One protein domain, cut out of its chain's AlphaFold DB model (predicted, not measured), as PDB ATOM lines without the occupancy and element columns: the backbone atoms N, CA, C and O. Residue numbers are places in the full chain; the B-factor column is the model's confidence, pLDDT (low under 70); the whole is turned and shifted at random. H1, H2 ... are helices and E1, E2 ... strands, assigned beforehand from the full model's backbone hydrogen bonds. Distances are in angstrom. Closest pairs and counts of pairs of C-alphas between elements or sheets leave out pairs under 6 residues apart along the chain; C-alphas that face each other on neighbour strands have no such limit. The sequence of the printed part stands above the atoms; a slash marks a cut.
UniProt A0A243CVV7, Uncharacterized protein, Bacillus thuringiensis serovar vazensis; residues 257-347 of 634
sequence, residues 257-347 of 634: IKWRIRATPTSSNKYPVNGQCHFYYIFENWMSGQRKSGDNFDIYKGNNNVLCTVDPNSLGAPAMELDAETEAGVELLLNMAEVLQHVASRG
ATOM      1  N   ILE A 257      58.026  31.554  16.634       92.31
ATOM      2  CA  ILE A 257      57.619  30.141  16.637       92.31
ATOM      3  C   ILE A 257      56.099  30.037  16.771       92.31
ATOM      4  O   ILE A 257      55.444  29.472  15.894       92.31
ATOM      5  N   LYS A 258      55.523  30.656  17.811       92.38
ATOM      6  CA  LYS A 258      54.072  30.656  18.057       92.38
ATOM      7  C   LYS A 258      53.285  31.196  16.867       92.38
ATOM      8  O   LYS A 258      52.257  30.643  16.511       92.38
ATOM      9  N   TRP A 259      53.771  32.249  16.215       92.38
ATOM     10  CA  TRP A 259      53.124  32.842  15.044       92.38
ATOM     11  C   TRP A 259      53.042  31.881  13.857       92.38
ATOM     12  O   TRP A 259      52.131  32.019  13.050       92.38
ATOM     13  N   ARG A 260      53.972  30.927  13.722       91.94
ATOM     14  CA  ARG A 260      54.044  29.989  12.582       91.94
ATOM     15  C   ARG A 260      53.333  28.665  12.828       91.94
ATOM     16  O   ARG A 260      53.179  27.901  11.879       91.94
ATOM     17  N   ILE A 261      52.942  28.395  14.070       91.19
ATOM     18  CA  ILE A 261      52.178  27.214  14.465       91.19
ATOM     19  C   ILE A 261      50.812  27.686  14.940       91.19
ATOM     20  O   ILE A 261      50.697  28.343  15.976       91.19
ATOM     21  N   ARG A 262      49.767  27.369  14.186       88.81
ATOM     22  CA  ARG A 262      48.405  27.818  14.482       88.81
ATOM     23  C   ARG A 262      47.410  26.709  14.249       88.81
ATOM     24  O   ARG A 262      47.591  25.883  13.358       88.81
ATOM     25  N   ALA A 263      46.318  26.758  14.988       88.50
ATOM     26  CA  ALA A 263      45.121  26.026  14.655       88.50
ATOM     27  C   ALA A 263      43.935  26.987  14.603       88.50
ATOM     28  O   ALA A 263      43.672  27.738  15.540       88.50
ATOM     29  N   THR A 264      43.206  26.971  13.490       88.00
ATOM     30  CA  THR A 264      42.032  27.828  13.298       88.00
ATOM     31  C   THR A 264      40.756  26.987  13.298       88.00
ATOM     32  O   THR A 264      40.684  25.982  12.584       88.00
ATOM     33  N   PRO A 265      39.737  27.347  14.100       89.00
ATOM     34  CA  PRO A 265      38.471  26.630  14.095       89.00
ATOM     35  C   PRO A 265      37.731  26.906  12.783       89.00
ATOM     36  O   PRO A 265      37.483  28.052  12.413       89.00
ATOM     37  N   THR A 266      37.355  25.844  12.085       89.38
ATOM     38  CA  THR A 266      36.620  25.881  10.821       89.38
ATOM     39  C   THR A 266      35.325  25.109  10.983       89.38
ATOM     40  O   THR A 266      35.308  24.026  11.560       89.38
ATOM     41  N   SER A 267      34.217  25.667  10.500       90.00
ATOM     42  CA  SER A 267      32.941  24.959  10.562       90.00
ATOM     43  C   SER A 267      32.795  23.976   9.403       90.00
ATOM     44  O   SER A 267      33.052  24.323   8.251       90.00
ATOM     45  N   SER A 268      32.322  22.768   9.706       88.62
ATOM     46  CA  SER A 268      31.957  21.753   8.710       88.62
ATOM     47  C   SER A 268      30.640  22.082   8.002       88.62
ATOM     48  O   SER A 268      30.393  21.616   6.891       88.62
ATOM     49  N   ASN A 269      29.785  22.900   8.625       88.12
ATOM     50  CA  ASN A 269      28.436  23.189   8.153       88.12
ATOM     51  C   ASN A 269      28.175  24.695   8.222       88.12
ATOM     52  O   ASN A 269      28.394  25.328   9.245       88.12
ATOM     53  N   LYS A 270      27.629  25.288   7.154       90.56
ATOM     54  CA  LYS A 270      27.304  26.728   7.144       90.56
ATOM     55  C   LYS A 270      26.256  27.113   8.203       90.56
ATOM     56  O   LYS A 270      26.324  28.207   8.765       90.56
ATOM     57  N   TYR A 271      25.310  26.211   8.460       90.69
ATOM     58  CA  TYR A 271      24.202  26.375   9.400       90.69
ATOM     59  C   TYR A 271      24.086  25.144  10.317       90.69
ATOM     60  O   TYR A 271      24.468  24.049   9.885       90.69
ATOM     61  N   PRO A 272      23.551  25.293  11.545       89.12
ATOM     62  CA  PRO A 272      23.391  24.188  12.480       89.12
ATOM     63  C   PRO A 272      22.529  23.051  11.924       89.12
ATOM     64  O   PRO A 272      21.470  23.282  11.338       89.12
ATOM     65  N   VAL A 273      22.952  21.814  12.180       87.00
ATOM     66  CA  VAL A 273      22.170  20.599  11.935       87.00
ATOM     67  C   VAL A 273      21.653  20.124  13.288       87.00
ATOM     68  O   VAL A 273      22.429  19.933  14.217       87.00
ATOM     69  N   ASN A 274      20.333  19.995  13.442       86.62
ATOM     70  CA  ASN A 274      19.696  19.662  14.729       86.62
ATOM     71  C   ASN A 274      20.094  20.611  15.886       86.62
ATOM     72  O   ASN A 274      20.244  20.190  17.032       86.62
ATOM     73  N   GLY A 275      20.280  21.902  15.595       85.38
ATOM     74  CA  GLY A 275      20.687  22.916  16.572       85.38
ATOM     75  C   GLY A 275      22.179  22.911  16.927       85.38
ATOM     76  O   GLY A 275      22.592  23.713  17.769       85.38
ATOM     77  N   GLN A 276      22.987  22.056  16.290       88.75
ATOM     78  CA  GLN A 276      24.425  21.926  16.528       88.75
ATOM     79  C   GLN A 276      25.251  22.407  15.334       88.75
ATOM     80  O   GLN A 276      24.985  22.055  14.186       88.75
ATOM     81  N   CYS A 277      26.272  23.210  15.614       90.25
ATOM     82  CA  CYS A 277      27.326  23.539  14.669       90.25
ATOM     83  C   CYS A 277      28.511  22.612  14.886       90.25
ATOM     84  O   CYS A 277      29.082  22.615  15.976       90.25
ATOM     85  N   HIS A 278      28.901  21.902  13.837       90.94
ATOM     86  CA  HIS A 278      30.094  21.070  13.832       90.94
ATOM     87  C   HIS A 278      31.295  21.906  13.389       90.94
ATOM     88  O   HIS A 278      31.240  22.622  12.381       90.94
ATOM     89  N   PHE A 279      32.373  21.823  14.152       91.06
ATOM     90  CA  PHE A 279      33.644  22.473  13.883       91.06
ATOM     91  C   PHE A 279      34.777  21.460  13.937       91.06
ATOM     92  O   PHE A 279      34.666  20.405  14.554       91.06
ATOM     93  N   TYR A 280      35.885  21.822  13.315       89.50
ATOM     94  CA  TYR A 280      37.163  21.145  13.424       89.50
ATOM     95  C   TYR A 280      38.273  22.182  13.377       89.50
ATOM     96  O   TYR A 280      38.070  23.304  12.911       89.50
ATOM     97  N   TYR A 281      39.459  21.828  13.849       89.25
ATOM     98  CA  TYR A 281      40.616  22.699  13.694       89.25
ATOM     99  C   TYR A 281      41.335  22.433  12.377       89.25
ATOM    100  O   TYR A 281      41.607  21.288  12.032       89.25
ATOM    101  N   ILE A 282      41.714  23.484  11.661       88.38
ATOM    102  CA  ILE A 282      42.750  23.395  10.634       88.38
ATOM    103  C   ILE A 282      44.057  23.774  11.308       88.38
ATOM    104  O   ILE A 282      44.251  24.930  11.679       88.38
ATOM    105  N   PHE A 283      44.932  22.791  11.487       89.56
ATOM    106  CA  PHE A 283      46.269  22.997  12.019       89.56
ATOM    107  C   PHE A 283      47.253  23.276  10.886       89.56
ATOM    108  O   PHE A 283      47.313  22.530   9.903       89.56
ATOM    109  N   GLU A 284      48.054  24.319  11.066       88.62
ATOM    110  CA  GLU A 284      49.068  24.791  10.135       88.62
ATOM    111  C   GLU A 284      50.385  25.028  10.881       88.62
ATOM    112  O   GLU A 284      50.456  25.786  11.849       88.62
ATOM    113  N   ASN A 285      51.447  24.381  10.409       89.56
ATOM    114  CA  ASN A 285      52.813  24.595  10.863       89.56
ATOM    115  C   ASN A 285      53.664  25.046   9.676       89.56
ATOM    116  O   ASN A 285      54.227  24.232   8.945       89.56
ATOM    117  N   TRP A 286      53.804  26.356   9.503       87.88
ATOM    118  CA  TRP A 286      54.556  26.939   8.388       87.88
ATOM    119  C   TRP A 286      56.082  26.823   8.541       87.88
ATOM    120  O   TRP A 286      56.824  27.215   7.642       87.88
ATOM    121  N   MET A 287      56.594  26.276   9.653       83.94
ATOM    122  CA  MET A 287      58.023  25.949   9.760       83.94
ATOM    123  C   MET A 287      58.358  24.656   9.011       83.94
ATOM    124  O   MET A 287      59.392  24.597   8.341       83.94
ATOM    125  N   SER A 288      57.479  23.652   9.072       78.94
ATOM    126  CA  SER A 288      57.614  22.372   8.353       78.94
ATOM    127  C   SER A 288      56.769  22.286   7.078       78.94
ATOM    128  O   SER A 288      56.953  21.372   6.279       78.94
ATOM    129  N   GLY A 289      55.838  23.222   6.896       82.69
ATOM    130  CA  GLY A 289      54.828  23.210   5.844       82.69
ATOM    131  C   GLY A 289      53.641  22.288   6.133       82.69
ATOM    132  O   GLY A 289      52.775  22.125   5.283       82.69
ATOM    133  N   GLN A 290      53.572  21.664   7.311       83.56
ATOM    134  CA  GLN A 290      52.521  20.702   7.621       83.56
ATOM    135  C   GLN A 290      51.155  21.385   7.741       83.56
ATOM    136  O   GLN A 290      50.993  22.346   8.494       83.56
ATOM    137  N   ARG A 291      50.151  20.813   7.074       85.81
ATOM    138  CA  ARG A 291      48.741  21.166   7.241       85.81
ATOM    139  C   ARG A 291      47.930  19.899   7.480       85.81
ATOM    140  O   ARG A 291      48.059  18.942   6.723       85.81
ATOM    141  N   LYS A 292      47.114  19.868   8.533       86.19
ATOM    142  CA  LYS A 292      46.245  18.720   8.849       86.19
ATOM    143  C   LYS A 292      44.949  19.160   9.516       86.19
ATOM    144  O   LYS A 292      44.906  20.190  10.185       86.19
ATOM    145  N   SER A 293      43.908  18.350   9.347       85.00
ATOM    146  CA  SER A 293      42.687  18.480  10.138       85.00
ATOM    147  C   SER A 293      42.944  17.980  11.558       85.00
ATOM    148  O   SER A 293      43.564  16.935  11.755       85.00
ATOM    149  N   GLY A 294      42.495  18.756  12.531       79.31
ATOM    150  CA  GLY A 294      42.527  18.461  13.953       79.31
ATOM    151  C   GLY A 294      41.204  17.921  14.472       79.31
ATOM    152  O   GLY A 294      40.342  17.495  13.703       79.31
ATOM    153  N   ASP A 295      41.063  17.971  15.795       78.88
ATOM    154  CA  ASP A 295      39.903  17.441  16.506       78.88
ATOM    155  C   ASP A 295      38.606  18.161  16.124       78.88
ATOM    156  O   ASP A 295      38.577  19.385  15.941       78.88
ATOM    157  N   ASN A 296      37.526  17.382  16.038       85.88
ATOM    158  CA  ASN A 296      36.173  17.893  15.843       85.88
ATOM    159  C   ASN A 296      35.566  18.325  17.185       85.88
ATOM    160  O   ASN A 296      35.781  17.672  18.208       85.88
ATOM    161  N   PHE A 297      34.754  19.378  17.177       86.12
ATOM    162  CA  PHE A 297      33.986  19.828  18.334       86.12
ATOM    163  C   PHE A 297      32.660  20.467  17.917       86.12
ATOM    164  O   PHE A 297      32.538  21.026  16.828       86.12
ATOM    165  N   ASP A 298      31.680  20.428  18.819       88.94
ATOM    166  CA  ASP A 298      30.328  20.906  18.543       88.94
ATOM    167  C   ASP A 298      29.956  22.093  19.433       88.94
ATOM    168  O   ASP A 298      30.229  22.104  20.635       88.94
ATOM    169  N   ILE A 299      29.273  23.084  18.854       84.94
ATOM    170  CA  ILE A 299      28.687  24.209  19.592       84.94
ATOM    171  C   ILE A 299      27.188  24.257  19.331       84.94
ATOM    172  O   ILE A 299      26.735  24.378  18.192       84.94
ATOM    173  N   TYR A 300      26.405  24.219  20.406       86.12
ATOM    174  CA  TYR A 300      24.959  24.379  20.336       86.12
ATOM    175  C   TYR A 300      24.575  25.847  20.095       86.12
ATOM    176  O   TYR A 300      25.048  26.741  20.798       86.12
ATOM    177  N   LYS A 301      23.698  26.099  19.117       80.69
ATOM    178  CA  LYS A 301      23.209  27.450  18.771       80.69
ATOM    179  C   LYS A 301      21.697  27.633  18.953       80.69
ATOM    180  O   LYS A 301      21.204  28.742  18.779       80.69
ATOM    181  N   GLY A 302      20.951  26.578  19.290       67.12
ATOM    182  CA  GLY A 302      19.510  26.639  19.590       67.12
ATOM    183  C   GLY A 302      18.568  26.898  18.406       67.12
ATOM    184  O   GLY A 302      17.390  26.569  18.495       67.12
ATOM    185  N   ASN A 303      19.058  27.437  17.286       75.69
ATOM    186  CA  ASN A 303      18.285  27.735  16.079       75.69
ATOM    187  C   ASN A 303      19.094  27.361  14.829       75.69
ATOM    188  O   ASN A 303      20.275  27.673  14.772       75.69
ATOM    189  N   ASN A 304      18.471  26.753  13.815       81.69
ATOM    190  CA  ASN A 304      19.142  26.343  12.572       81.69
ATOM    191  C   ASN A 304      19.365  27.492  11.565       81.69
ATOM    192  O   ASN A 304      20.038  27.291  10.562       81.69
ATOM    193  N   ASN A 305      18.846  28.698  11.820       85.56
ATOM    194  CA  ASN A 305      18.941  29.841  10.896       85.56
ATOM    195  C   ASN A 305      20.054  30.847  11.252       85.56
ATOM    196  O   ASN A 305      20.006  31.997  10.817       85.56
ATOM    197  N   VAL A 306      21.049  30.450  12.049       86.44
ATOM    198  CA  VAL A 306      22.213  31.294  12.382       86.44
ATOM    199  C   VAL A 306      23.484  30.717  11.772       86.44
ATOM    200  O   VAL A 306      23.613  29.504  11.655       86.44
ATOM    201  N   LEU A 307      24.431  31.569  11.371       88.25
ATOM    202  CA  LEU A 307      25.718  31.095  10.857       88.25
ATOM    203  C   LEU A 307      26.518  30.405  11.964       88.25
ATOM    204  O   LEU A 307      26.591  30.892  13.097       88.25
ATOM    205  N   CYS A 308      27.162  29.294  11.615       88.62
ATOM    206  CA  CYS A 308      28.103  28.629  12.502       88.62
ATOM    207  C   CYS A 308      29.397  29.437  12.617       88.62
ATOM    208  O   CYS A 308      30.331  29.278  11.838       88.62
ATOM    209  N   THR A 309      29.434  30.321  13.612       87.12
ATOM    210  CA  THR A 309      30.607  31.117  13.978       87.12
ATOM    211  C   THR A 309      31.009  30.857  15.425       87.12
ATOM    212  O   THR A 309      30.169  30.573  16.295       87.12
ATOM    213  N   VAL A 310      32.306  30.972  15.684       84.50
ATOM    214  CA  VAL A 310      32.900  30.871  17.014       84.50
ATOM    215  C   VAL A 310      33.986  31.926  17.160       84.50
ATOM    216  O   VAL A 310      34.696  32.201  16.196       84.50
ATOM    217  N   ASP A 311      34.078  32.535  18.342       77.31
ATOM    218  CA  ASP A 311      35.199  33.405  18.694       77.31
ATOM    219  C   ASP A 311      36.410  32.521  19.040       77.31
ATOM    220  O   ASP A 311      36.350  31.805  20.047       77.31
ATOM    221  N   PRO A 312      37.500  32.541  18.253       68.00
ATOM    222  CA  PRO A 312      38.683  31.729  18.534       68.00
ATOM    223  C   PRO A 312      39.285  32.002  19.920       68.00
ATOM    224  O   PRO A 312      39.786  31.078  20.563       68.00
ATOM    225  N   ASN A 313      39.160  33.232  20.436       66.56
ATOM    226  CA  ASN A 313      39.683  33.603  21.754       66.56
ATOM    227  C   ASN A 313      38.951  32.897  22.900       66.56
ATOM    228  O   ASN A 313      39.508  32.733  23.984       66.56
ATOM    229  N   SER A 314      37.716  32.447  22.661       70.12
ATOM    230  CA  SER A 314      36.918  31.702  23.641       70.12
ATOM    231  C   SER A 314      37.256  30.209  23.711       70.12
ATOM    232  O   SER A 314      36.828  29.536  24.648       70.12
ATOM    233  N   LEU A 315      38.011  29.687  22.738       73.12
ATOM    234  CA  LEU A 315      38.317  28.259  22.617       73.12
ATOM    235  C   LEU A 315      39.711  27.887  23.135       73.12
ATOM    236  O   LEU A 315      39.895  26.786  23.652       73.12
ATOM    237  N   GLY A 316      40.681  28.798  23.016       74.25
ATOM    238  CA  GLY A 316      42.088  28.505  23.288       74.25
ATOM    239  C   GLY A 316      42.747  27.643  22.201       74.25
ATOM    240  O   GLY A 316      42.121  27.264  21.213       74.25
ATOM    241  N   ALA A 317      44.039  27.357  22.374       81.38
ATOM    242  CA  ALA A 317      44.806  26.533  21.438       81.38
ATOM    243  C   ALA A 317      44.548  25.028  21.676       81.38
ATOM    244  O   ALA A 317      44.656  24.577  22.821       81.38
ATOM    245  N   PRO A 318      44.241  24.227  20.637       82.94
ATOM    246  CA  PRO A 318      44.086  22.779  20.769       82.94
ATOM    247  C   PRO A 318      45.412  22.079  21.098       82.94
ATOM    248  O   PRO A 318      46.495  22.593  20.815       82.94
ATOM    249  N   ALA A 319      45.331  20.855  21.634       81.12
ATOM    250  CA  ALA A 319      46.499  20.076  22.058       81.12
ATOM    251  C   ALA A 319      47.553  19.932  20.949       81.12
ATOM    252  O   ALA A 319      48.721  20.203  21.183       81.12
ATOM    253  N   MET A 320      47.137  19.643  19.713       82.38
ATOM    254  CA  MET A 320      48.060  19.509  18.579       82.38
ATOM    255  C   MET A 320      48.869  20.779  18.265       82.38
ATOM    256  O   MET A 320      49.968  20.687  17.725       82.38
ATOM    257  N   GLU A 321      48.318  21.959  18.567       86.00
ATOM    258  CA  GLU A 321      49.021  23.233  18.426       86.00
ATOM    259  C   GLU A 321      50.057  23.389  19.537       86.00
ATOM    260  O   GLU A 321      51.216  23.683  19.252       86.00
ATOM    261  N   LEU A 322      49.658  23.126  20.784       83.88
ATOM    262  CA  LEU A 322      50.531  23.196  21.957       83.88
ATOM    263  C   LEU A 322      51.673  22.171  21.895       83.88
ATOM    264  O   LEU A 322      52.813  22.498  22.222       83.88
ATOM    265  N   ASP A 323      51.388  20.955  21.435       81.31
ATOM    266  CA  ASP A 323      52.372  19.888  21.256       81.31
ATOM    267  C   ASP A 323      53.403  20.293  20.198       81.31
ATOM    268  O   ASP A 323      54.606  20.229  20.443       81.31
ATOM    269  N   ALA A 324      52.951  20.813  19.052       83.69
ATOM    270  CA  ALA A 324      53.847  21.287  17.999       83.69
ATOM    271  C   ALA A 324      54.683  22.502  18.440       83.69
ATOM    272  O   ALA A 324      55.857  22.610  18.086       83.69
ATOM    273  N   GLU A 325      54.110  23.421  19.222       85.44
ATOM    274  CA  GLU A 325      54.854  24.525  19.837       85.44
ATOM    275  C   GLU A 325      55.923  24.014  20.813       85.44
ATOM    276  O   GLU A 325      57.056  24.506  20.815       85.44
ATOM    277  N   THR A 326      55.585  23.005  21.616       79.62
ATOM    278  CA  THR A 326      56.502  22.364  22.566       79.62
ATOM    279  C   THR A 326      57.652  21.680  21.832       79.62
ATOM    280  O   THR A 326      58.815  21.932  22.148       79.62
ATOM    281  N   GLU A 327      57.355  20.906  20.786       76.75
ATOM    282  CA  GLU A 327      58.355  20.283  19.909       76.75
ATOM    283  C   GLU A 327      59.249  21.314  19.209       76.75
ATOM    284  O   GLU A 327      60.443  21.082  19.019       76.75
ATOM    285  N   ALA A 328      58.700  22.481  18.858       83.00
ATOM    286  CA  ALA A 328      59.462  23.586  18.288       83.00
ATOM    287  C   ALA A 328      60.320  24.345  19.323       83.00
ATOM    288  O   ALA A 328      61.098  25.225  18.945       83.00
ATOM    289  N   GLY A 329      60.224  24.001  20.611       78.88
ATOM    290  CA  GLY A 329      61.058  24.546  21.681       78.88
ATOM    291  C   GLY A 329      60.465  25.749  22.419       78.88
ATOM    292  O   GLY A 329      61.207  26.455  23.101       78.88
ATOM    293  N   VAL A 330      59.151  25.997  22.324       85.25
ATOM    294  CA  VAL A 330      58.489  27.082  23.080       85.25
ATOM    295  C   VAL A 330      58.646  26.880  24.585       85.25
ATOM    296  O   VAL A 330      59.028  27.817  25.281       85.25
ATOM    297  N   GLU A 331      58.421  25.666  25.093       81.00
ATOM    298  CA  GLU A 331      58.586  25.364  26.522       81.00
ATOM    299  C   GLU A 331      60.021  25.642  26.995       81.00
ATOM    300  O   GLU A 331      60.233  26.253  28.043       81.00
ATOM    301  N   LEU A 332      61.017  25.258  26.195       80.44
ATOM    302  CA  LEU A 332      62.422  25.523  26.492       80.44
ATOM    303  C   LEU A 332      62.712  27.026  26.605       80.44
ATOM    304  O   LEU A 332      63.358  27.469  27.555       80.44
ATOM    305  N   LEU A 333      62.230  27.812  25.643       87.56
ATOM    306  CA  LEU A 333      62.430  29.260  25.617       87.56
ATOM    307  C   LEU A 333      61.732  29.960  26.786       87.56
ATOM    308  O   LEU A 333      62.315  30.864  27.380       87.56
ATOM    309  N   LEU A 334      60.532  29.515  27.167       85.31
ATOM    310  CA  LEU A 334      59.822  30.049  28.331       85.31
ATOM    311  C   LEU A 334      60.550  29.727  29.643       85.31
ATOM    312  O   LEU A 334      60.717  30.614  30.474       85.31
ATOM    313  N   ASN A 335      61.084  28.513  29.804       81.06
ATOM    314  CA  ASN A 335      61.929  28.182  30.957       81.06
ATOM    315  C   ASN A 335      63.216  29.029  30.990       81.06
ATOM    316  O   ASN A 335      63.645  29.485  32.050       81.06
ATOM    317  N   MET A 336      63.824  29.294  29.830       85.81
ATOM    318  CA  MET A 336      64.954  30.222  29.734       85.81
ATOM    319  C   MET A 336      64.548  31.654  30.120       85.81
ATOM    320  O   MET A 336      65.315  32.341  30.795       85.81
ATOM    321  N   ALA A 337      63.346  32.098  29.736       90.19
ATOM    322  CA  ALA A 337      62.797  33.390  30.137       90.19
ATOM    323  C   ALA A 337      62.691  33.491  31.661       90.19
ATOM    324  O   ALA A 337      63.131  34.480  32.239       90.19
ATOM    325  N   GLU A 338      62.190  32.448  32.327       85.56
ATOM    326  CA  GLU A 338      62.114  32.397  33.789       85.56
ATOM    327  C   GLU A 338      63.495  32.493  34.446       85.56
ATOM    328  O   GLU A 338      63.675  33.254  35.400       85.56
ATOM    329  N   VAL A 339      64.494  31.773  33.924       84.75
ATOM    330  CA  VAL A 339      65.872  31.843  34.435       84.75
ATOM    331  C   VAL A 339      66.462  33.239  34.247       84.75
ATOM    332  O   VAL A 339      67.009  33.804  35.195       84.75
ATOM    333  N   LEU A 340      66.324  33.834  33.064       92.25
ATOM    334  CA  LEU A 340      66.824  35.182  32.791       92.25
ATOM    335  C   LEU A 340      66.083  36.247  33.607       92.25
ATOM    336  O   LEU A 340      66.715  37.182  34.091       92.25
ATOM    337  N   GLN A 341      64.779  36.089  33.833       90.75
ATOM    338  CA  GLN A 341      63.974  36.959  34.694       90.75
ATOM    339  C   GLN A 341      64.407  36.853  36.163       90.75
ATOM    340  O   GLN A 341      64.487  37.860  36.880       90.75
ATOM    341  N   HIS A 342      64.724  35.642  36.624       85.31
ATOM    342  CA  HIS A 342      65.297  35.416  37.948       85.31
ATOM    343  C   HIS A 342      66.663  36.094  38.072       85.31
ATOM    344  O   HIS A 342      66.877  36.860  39.007       85.31
ATOM    345  N   VAL A 343      67.557  35.909  37.100       90.69
ATOM    346  CA  VAL A 343      68.875  36.562  37.087       90.69
ATOM    347  C   VAL A 343      68.750  38.085  37.020       90.69
ATOM    348  O   VAL A 343      69.455  38.775  37.750       90.69
ATOM    349  N   ALA A 344      67.826  38.622  36.222       91.94
ATOM    350  CA  ALA A 344      67.567  40.058  36.139       91.94
ATOM    351  C   ALA A 344      67.115  40.645  37.485       91.94
ATOM    352  O   ALA A 344      67.509  41.750  37.845       91.94
ATOM    353  N   SER A 345      66.296  39.902  38.237       87.81
ATOM    354  CA  SER A 345      65.740  40.364  39.514       87.81
ATOM    355  C   SER A 345      66.632  40.085  40.726       87.81
ATOM    356  O   SER A 345      66.581  40.828  41.705       87.81
ATOM    357  N   ARG A 346      67.435  39.017  40.699       84.44
ATOM    358  CA  ARG A 346      68.236  38.546  41.842       84.44
ATOM    359  C   ARG A 346      69.742  38.672  41.641       84.44
ATOM    360  O   ARG A 346      70.485  38.492  42.598       84.44
ATOM    361  N   GLY A 347      70.204  38.946  40.424       86.94
ATOM    362  CA  GLY A 347      71.618  39.086  40.068       86.94
ATOM    363  C   GLY A 347      72.394  37.769  39.941       86.94
ATOM    364  O   GLY A 347      73.484  37.769  39.373       86.94
TER     365      GLY A 347
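What this domain is: This is residues 257 to 347 of the 634 residues of an uncharacterized protein of Bacillus thuringiensis serovar vazensis (UniProt A0A243CVV7). A long, narrow, strongly twisted sheet of three strands is covered at one end of one face by helix H2, and from that end helix H3 sticks out as a free arm that makes much of the length. The short helix H1 only grazes the sheet where E1 begins, and residues 301 to 318, with no named element, lead from E3 back to H2. The printed part has 91 residues, with three named helices and three named strands in the order H1 E1 E2 E3 H2 H3; the sheet runs E1 - E2 - E3, antiparallel throughout, and the class is mixed, helices and strands. It is only just loose, close to extended, with a radius of gyration of the C-alphas of 17.9 A and spans of 61 by 29 by 15 A.

How they stand to each other: Start with the sheet: E1, residues 261 to 267, E2, residues 276 to 285, and E3, residues 290 to 300, form a meander, each strand the antiparallel neighbour of the one before. In the hairpin of E1 and E2, directions 157 degrees apart, look for N 262 and O 284, 2.9 A apart, within hydrogen-bond range. In the hairpin of E2 and E3, at 159 degrees, find N 283 and O 292 within hydrogen-bond range at 2.9 A. H2, residues 319 to 327, is on the sheet, over E1 and E2, at a height over the sheet of 9.4 A; it runs along the strands, at 6 degrees to E2 on the local plane. Its closest C-alphas to E1 are those of Glu 321 and Arg 262, 6.1 A apart. H1, residues 257 to 260, is close to H2 but not clearly touching; their closest C-alphas, of Lys 258 and Glu 325, are 6.4 A apart. H3, residues 330 to 346, is not on the sheet. It is close to H2 but not clearly touching, at a steep tilt of 63 degrees, the same way; the closest C-alphas, of Glu 325 and Glu 331, are 7.7 A apart. In H2 and H3 every O i to N i+4 pair is within hydrogen-bond range; H1 is too short for such a pair.

Where its parts are: Find C-alpha 276 at (24.425, 21.926, 16.528); from there E2 runs 29.1 A to C-alpha 285 at (52.813, 24.595, 10.863). E3 measures 30.6 A and E1 19.8 A from first to last C-alpha. H1 measures 5.4 A and H2 12.1 A. H3 runs 24.1 A, ending at C-alpha 346 at (68.236, 38.546, 41.842).

The domain as a whole: The C-alphas farthest apart, of Asn 274 and Gly 347, are 61.0 A apart. Residues 332 to 347, of which 332 to 346 belong to H3, stand free; the body without them spans 43 by 21 by 16 A. The printed part has no cut, and the link from E3 to H2, 18 residues, is long. The mean pLDDT of the printed part is 85.0, and you will find values under 70 at residue 302 and residues 312 to 313.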